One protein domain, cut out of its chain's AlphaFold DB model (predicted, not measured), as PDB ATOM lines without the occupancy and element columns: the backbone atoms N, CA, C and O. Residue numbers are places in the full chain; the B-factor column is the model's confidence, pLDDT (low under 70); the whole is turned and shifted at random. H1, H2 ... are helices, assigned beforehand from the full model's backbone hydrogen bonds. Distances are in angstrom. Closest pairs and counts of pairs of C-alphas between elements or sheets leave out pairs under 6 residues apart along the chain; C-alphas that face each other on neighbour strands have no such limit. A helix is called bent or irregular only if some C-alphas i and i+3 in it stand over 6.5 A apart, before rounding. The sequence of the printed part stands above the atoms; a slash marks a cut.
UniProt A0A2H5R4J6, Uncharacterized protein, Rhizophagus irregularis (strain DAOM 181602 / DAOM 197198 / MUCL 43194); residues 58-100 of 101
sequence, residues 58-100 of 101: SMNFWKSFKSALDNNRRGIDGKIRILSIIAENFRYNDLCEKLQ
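AT A GLANCE: This is residues 58 to 100 of the 101 residues of an uncharacterized protein of Rhizophagus irregularis (strain DAOM 181602 / DAOM 197198 / MUCL 43194) (UniProt A0A2H5R4J6). One helix, H1, makes one arm of a narrow U; the chain then folds back through a loop whose residues 73 to 79 stick out at one end, and returns along H1 through the short helix H2, which packs on H1, and H3, which lies across near the first residue of H1. The contacts are few: H1 touches H2, while H3 touches no helix but is near H1. The printed part has 43 residues with three named helices, in the order H1, H2, H3, and no named strand, and its class is all helix. It is only just compact, close to loose, with a radius of gyration of the C-alphas of 10.7 A, and its outline is elongated, with spans of 30 by 17 by 16 A.

HOW THE PARTS SIT: From the first printed residue, H1 takes residues 58 to 71, and H2, residues 82 to 86, touches it. Their closest C-alphas, those of Ala 68 and Ile 82, are 5.5 A apart, and the two helices are 9.4 A apart centre to centre. H3, residues 92 to 99, is close to H1 but not clearly touching it, with 1 pair of C-alphas within 8 A. That closest pair is the C-alphas of Ser 58 and Lys 98, 7.7 A apart. The lines of H1 and H3 are about perpendicular, at 85 degrees. H2 and H3 are apart, though they follow each other in the chain. In H1, H2 and H3 every O i to N i+4 pair is within hydrogen-bond range.

IN THESE COORDINATES: H1 runs from Ser 58, with its C-alpha at (38.513, -10.568, 28.112), to Asn 71, with its C-alpha at (35.336, 6.699, 37.078), and is 19.7 A long from first to last C-alpha. H2 runs from Ile 82 to Ile 86, 6.4 A from first to last C-alpha. H3 runs from Tyr 92 to Leu 99, 10.5 A from first to last C-alpha, and ends with C-alpha 99 at (37.225, -3.747, 19.606). None of the three helices is bent or irregular.

THE WHOLE: The two C-alphas farthest apart are those of Ile 76 and Glu 97, 30.4 A, while the first and last printed C-alphas, those of Ser 58 and Gln 100, are 13.1 A apart. The printed part has no cut. The link from H1 to H2 is short, with 10 residues between them, and the link from H2 to H3 is tight, with 5 residues. Residues 73 to 79 stand free. The mean pLDDT of the printed part is 81.0; 8 residues are under 70, namely residue 58 and residues 73 to 79.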
ATOM      1  N   SER A  58      39.788 -11.233  28.398       66.00
ATOM      2  CA  SER A  58      38.513 -10.568  28.112       66.00
ATOM      3  C   SER A  58      37.867 -10.060  29.398       66.00
ATOM      4  O   SER A  58      37.399  -8.925  29.433       66.00
ATOM      5  N   MET A  59      37.914 -10.843  30.479       73.44
ATOM      6  CA  MET A  59      37.379 -10.421  31.770       73.44
ATOM      7  C   MET A  59      38.122  -9.188  32.303       73.44
ATOM      8  O   MET A  59      37.489  -8.236  32.760       73.44
ATOM      9  N   ASN A  60      39.451  -9.153  32.162       82.75
ATOM     10  CA  ASN A  60      40.255  -7.982  32.528       82.75
ATOM     11  C   ASN A  60      39.973  -6.779  31.618       82.75
ATOM     12  O   ASN A  60      39.854  -5.664  32.117       82.75
ATOM     13  N   PHE A  61      39.811  -6.994  30.309       86.75
ATOM     14  CA  PHE A  61      39.469  -5.943  29.348       86.75
ATOM     15  C   PHE A  61      38.145  -5.264  29.698       86.75
ATOM     16  O   PHE A  61      38.114  -4.056  29.923       86.75
ATOM     17  N   TRP A  62      37.064  -6.036  29.832       87.56
ATOM     18  CA  TRP A  62      35.743  -5.479  30.129       87.56
ATOM     19  C   TRP A  62      35.657  -4.877  31.531       87.56
ATOM     20  O   TRP A  62      34.967  -3.877  31.729       87.56
ATOM     21  N   LYS A  63      36.399  -5.423  32.503       89.25
ATOM     22  CA  LYS A  63      36.510  -4.831  33.840       89.25
ATOM     23  C   LYS A  63      37.212  -3.474  33.802       89.25
ATOM     24  O   LYS A  63      36.707  -2.523  34.398       89.25
ATOM     25  N   SER A  64      38.327  -3.358  33.081       86.00
ATOM     26  CA  SER A  64      39.019  -2.080  32.878       86.00
ATOM     27  C   SER A  64      38.148  -1.086  32.111       86.00
ATOM     28  O   SER A  64      38.082   0.080  32.488       86.00
ATOM     29  N   PHE A  65      37.415  -1.550  31.096       88.38
ATOM     30  CA  PHE A  65      36.478  -0.731  30.327       88.38
ATOM     31  C   PHE A  65      35.362  -0.162  31.211       88.38
ATOM     32  O   PHE A  65      35.111   1.044  31.205       88.38
ATOM     33  N   LYS A  66      34.730  -1.016  32.026       88.38
ATOM     34  CA  LYS A  66      33.698  -0.611  32.983       88.38
ATOM     35  C   LYS A  66      34.247   0.361  34.026       88.38
ATOM     36  O   LYS A  66      33.644   1.398  34.262       88.38
ATOM     37  N   SER A  67      35.418   0.072  34.593       88.56
ATOM     38  CA  SER A  67      36.079   0.965  35.549       88.56
ATOM     39  C   SER A  67      36.364   2.344  34.943       88.56
ATOM     40  O   SER A  67      36.097   3.365  35.571       88.56
ATOM     41  N   ALA A  68      36.862   2.396  33.705       87.38
ATOM     42  CA  ALA A  68      37.106   3.656  33.011       87.38
ATOM     43  C   ALA A  68      35.804   4.442  32.790       87.38
ATOM     44  O   ALA A  68      35.799   5.658  32.985       87.38
ATOM     45  N   LEU A  69      34.707   3.758  32.448       86.31
ATOM     46  CA  LEU A  69      33.381   4.358  32.294       86.31
ATOM     47  C   LEU A  69      32.834   4.911  33.622       86.31
ATOM     48  O   LEU A  69      32.381   6.053  33.665       86.31
ATOM     49  N   ASP A  70      32.915   4.128  34.700       84.88
ATOM     50  CA  ASP A  70      32.377   4.479  36.019       84.88
ATOM     51  C   ASP A  70      33.136   5.659  36.650       84.88
ATOM     52  O   ASP A  70      32.527   6.557  37.244       84.88
ATOM     53  N   ASN A  71      34.464   5.681  36.490       79.75
ATOM     54  CA  ASN A  71      35.336   6.699  37.078       79.75
ATOM     55  C   ASN A  71      35.427   7.989  36.244       79.75
ATOM     56  O   ASN A  71      35.777   9.034  36.785       79.75
ATOM     57  N   ASN A  72      35.083   7.962  34.950       74.25
ATOM     58  CA  ASN A  72      35.098   9.153  34.089       74.25
ATOM     59  C   ASN A  72      33.687   9.686  33.848       74.25
ATOM     60  O   ASN A  72      33.187   9.715  32.720       74.25
ATOM     61  N   ARG A  73      33.051  10.169  34.920       66.44
ATOM     62  CA  ARG A  73      31.812  10.947  34.813       66.44
ATOM     63  C   ARG A  73      32.099  12.251  34.063       66.44
ATOM     64  O   ARG A  73      32.498  13.216  34.690       66.44
ATOM     65  N   ARG A  74      31.907  12.229  32.734       66.12
ATOM     66  CA  ARG A  74      31.914  13.353  31.771       66.12
ATOM     67  C   ARG A  74      32.990  14.418  32.040       66.12
ATOM     68  O   ARG A  74      32.839  15.260  32.918       66.12
ATOM     69  N   GLY A  75      34.037  14.440  31.211       60.03
ATOM     70  CA  GLY A  75      34.968  15.574  31.185       60.03
ATOM     71  C   GLY A  75      34.260  16.889  30.833       60.03
ATOM     72  O   GLY A  75      33.103  16.876  30.415       60.03
ATOM     73  N   ILE A  76      34.970  18.014  30.959       56.94
ATOM     74  CA  ILE A  76      34.478  19.384  30.691       56.94
ATOM     75  C   ILE A  76      33.726  19.506  29.345       56.94
ATOM     76  O   ILE A  76      32.779  20.277  29.233       56.94
ATOM     77  N   ASP A  77      34.068  18.665  28.366       65.12
ATOM     78  CA  ASP A  77      33.505  18.675  27.010       65.12
ATOM     79  C   ASP A  77      32.365  17.649  26.809       65.12
ATOM     80  O   ASP A  77      31.961  17.364  25.681       65.12
ATOM     81  N   GLY A  78      31.920  16.969  27.870       63.56
ATOM     82  CA  GLY A  78      30.976  15.844  27.806       63.56
ATOM     83  C   GLY A  78      31.551  14.551  27.204       63.56
ATOM     84  O   GLY A  78      30.863  13.530  27.182       63.56
ATOM     85  N   LYS A  79      32.809  14.564  26.746       67.00
ATOM     86  CA  LYS A  79      33.506  13.406  26.166       67.00
ATOM     87  C   LYS A  79      34.141  12.541  27.260       67.00
ATOM     88  O   LYS A  79      34.703  13.055  28.225       67.00
ATOM     89  N   ILE A  80      34.074  11.220  27.086       71.25
ATOM     90  CA  ILE A  80      34.679  10.233  27.990       71.25
ATOM     91  C   ILE A  80      35.898   9.621  27.294       71.25
ATOM     92  O   ILE A  80      35.789   9.055  26.208       71.25
ATOM     93  N   ARG A  81      37.071   9.736  27.918       78.88
ATOM     94  CA  ARG A  81      38.347   9.232  27.389       78.88
ATOM     95  C   ARG A  81      38.598   7.775  27.803       78.88
ATOM     96  O   ARG A  81      39.575   7.471  28.471       78.88
ATOM     97  N   ILE A  82      37.704   6.866  27.412       84.69
ATOM     98  CA  ILE A  82      37.777   5.448  27.820       84.69
ATOM     99  C   ILE A  82      39.016   4.766  27.230       84.69
ATOM    100  O   ILE A  82      39.782   4.136  27.956       84.69
ATOM    101  N   LEU A  83      39.234   4.925  25.920       83.50
ATOM    102  CA  LEU A  83      40.287   4.205  25.200       83.50
ATOM    103  C   LEU A  83      41.690   4.562  25.686       83.50
ATOM    104  O   LEU A  83      42.498   3.667  25.902       83.50
ATOM    105  N   SER A  84      41.973   5.845  25.920       84.75
ATOM    106  CA  SER A  84      43.288   6.265  26.417       84.75
ATOM    107  C   SER A  84      43.586   5.736  27.820       84.75
ATOM    108  O   SER A  84      44.740   5.493  28.128       84.75
ATOM    109  N   ILE A  85      42.562   5.527  28.654       85.00
ATOM    110  CA  ILE A  85      42.730   5.032  30.029       85.00
ATOM    111  C   ILE A  85      42.998   3.533  30.034       85.00
ATOM    112  O   ILE A  85      43.894   3.050  30.721       85.00
ATOM    113  N   ILE A  86      42.234   2.767  29.253       88.06
ATOM    114  CA  ILE A  86      42.472   1.324  29.181       88.06
ATOM    115  C   ILE A  86      43.761   1.009  28.413       88.06
ATOM    116  O   ILE A  86      44.404   0.019  28.735       88.06
ATOM    117  N   ALA A  87      44.186   1.854  27.466       87.06
ATOM    118  CA  ALA A  87      45.414   1.653  26.695       87.06
ATOM    119  C   ALA A  87      46.693   1.600  27.550       87.06
ATOM    120  O   ALA A  87      47.671   1.002  27.118       87.06
ATOM    121  N   GLU A  88      46.689   2.135  28.775       85.19
ATOM    122  CA  GLU A  88      47.805   1.962  29.720       85.19
ATOM    123  C   GLU A  88      47.986   0.499  30.165       85.19
ATOM    124  O   GLU A  88      49.076   0.087  30.551       85.19
ATOM    125  N   ASN A  89      46.919  -0.305  30.090       85.50
ATOM    126  CA  ASN A  89      46.863  -1.668  30.616       85.50
ATOM    127  C   ASN A  89      46.840  -2.755  29.529       85.50
ATOM    128  O   ASN A  89      46.888  -3.944  29.852       85.50
ATOM    129  N   PHE A  90      46.754  -2.378  28.251       86.38
ATOM    130  CA  PHE A  90      46.633  -3.312  27.128       86.38
ATOM    131  C   PHE A  90      47.571  -2.928  25.990       86.38
ATOM    132  O   PHE A  90      47.832  -1.752  25.750       86.38
ATOM    133  N   ARG A  91      48.060  -3.923  25.242       88.00
ATOM    134  CA  ARG A  91      48.804  -3.646  24.008       88.00
ATOM    135  C   ARG A  91      47.834  -3.204  22.919       88.00
ATOM    136  O   ARG A  91      46.677  -3.611  22.909       88.00
ATOM    137  N   TYR A  92      48.340  -2.451  21.946       84.75
ATOM    138  CA  TYR A  92      47.554  -2.013  20.791       84.75
ATOM    139  C   TYR A  92      46.842  -3.177  20.079       84.75
ATOM    140  O   TYR A  92      45.638  -3.113  19.854       84.75
ATOM    141  N   ASN A  93      47.554  -4.280  19.824       85.62
ATOM    142  CA  ASN A  93      46.971  -5.457  19.171       85.62
ATOM    143  C   ASN A  93      45.822  -6.075  19.986       85.62
ATOM    144  O   ASN A  93      44.825  -6.485  19.398       85.62
ATOM    145  N   ASP A  94      45.933  -6.093  21.320       85.88
ATOM    146  CA  ASP A  94      44.875  -6.607  22.200       85.88
ATOM    147  C   ASP A  94      43.614  -5.722  22.105       85.88
ATOM    148  O   ASP A  94      42.491  -6.222  22.145       85.88
ATOM    149  N   LEU A  95      43.792  -4.400  21.966       87.12
ATOM    150  CA  LEU A  95      42.688  -3.451  21.788       87.12
ATOM    151  C   LEU A  95      41.992  -3.646  20.438       87.12
ATOM    152  O   LEU A  95      40.767  -3.736  20.414       87.12
ATOM    153  N   CYS A  96      42.749  -3.744  19.342       87.12
ATOM    154  CA  CYS A  96      42.210  -3.995  18.000       87.12
ATOM    155  C   CYS A  96      41.396  -5.290  17.947       87.12
ATOM    156  O   CYS A  96      40.258  -5.292  17.483       87.12
ATOM    157  N   GLU A  97      41.936  -6.376  18.503       88.31
ATOM    158  CA  GLU A  97      41.251  -7.669  18.540       88.31
ATOM    159  C   GLU A  97      39.926  -7.591  19.317       88.31
ATOM    160  O   GLU A  97      38.900  -8.101  18.865       88.31
ATOM    161  N   LYS A  98      39.921  -6.926  20.481       87.00
ATOM    162  CA  LYS A  98      38.731  -6.827  21.341       87.00
ATOM    163  C   LYS A  98      37.684  -5.839  20.839       87.00
ATOM    164  O   LYS A  98      36.499  -6.057  21.081       87.00
ATOM    165  N   LEU A  99      38.108  -4.771  20.170       87.06
ATOM    166  CA  LEU A  99      37.225  -3.747  19.606       87.06
ATOM    167  C   LEU A  99      36.799  -4.055  18.166       87.06
ATOM    168  O   LEU A  99      35.891  -3.392  17.673       87.06
ATOM    169  N   GLN A 100      37.405  -5.062  17.528       86.31
ATOM    170  CA  GLN A 100      37.167  -5.446  16.133       86.31
ATOM    171  C   GLN A 100      37.425  -4.290  15.149       86.31
ATOM    172  O   GLN A 100      36.613  -4.027  14.261       86.31
TER     173      GLN A 100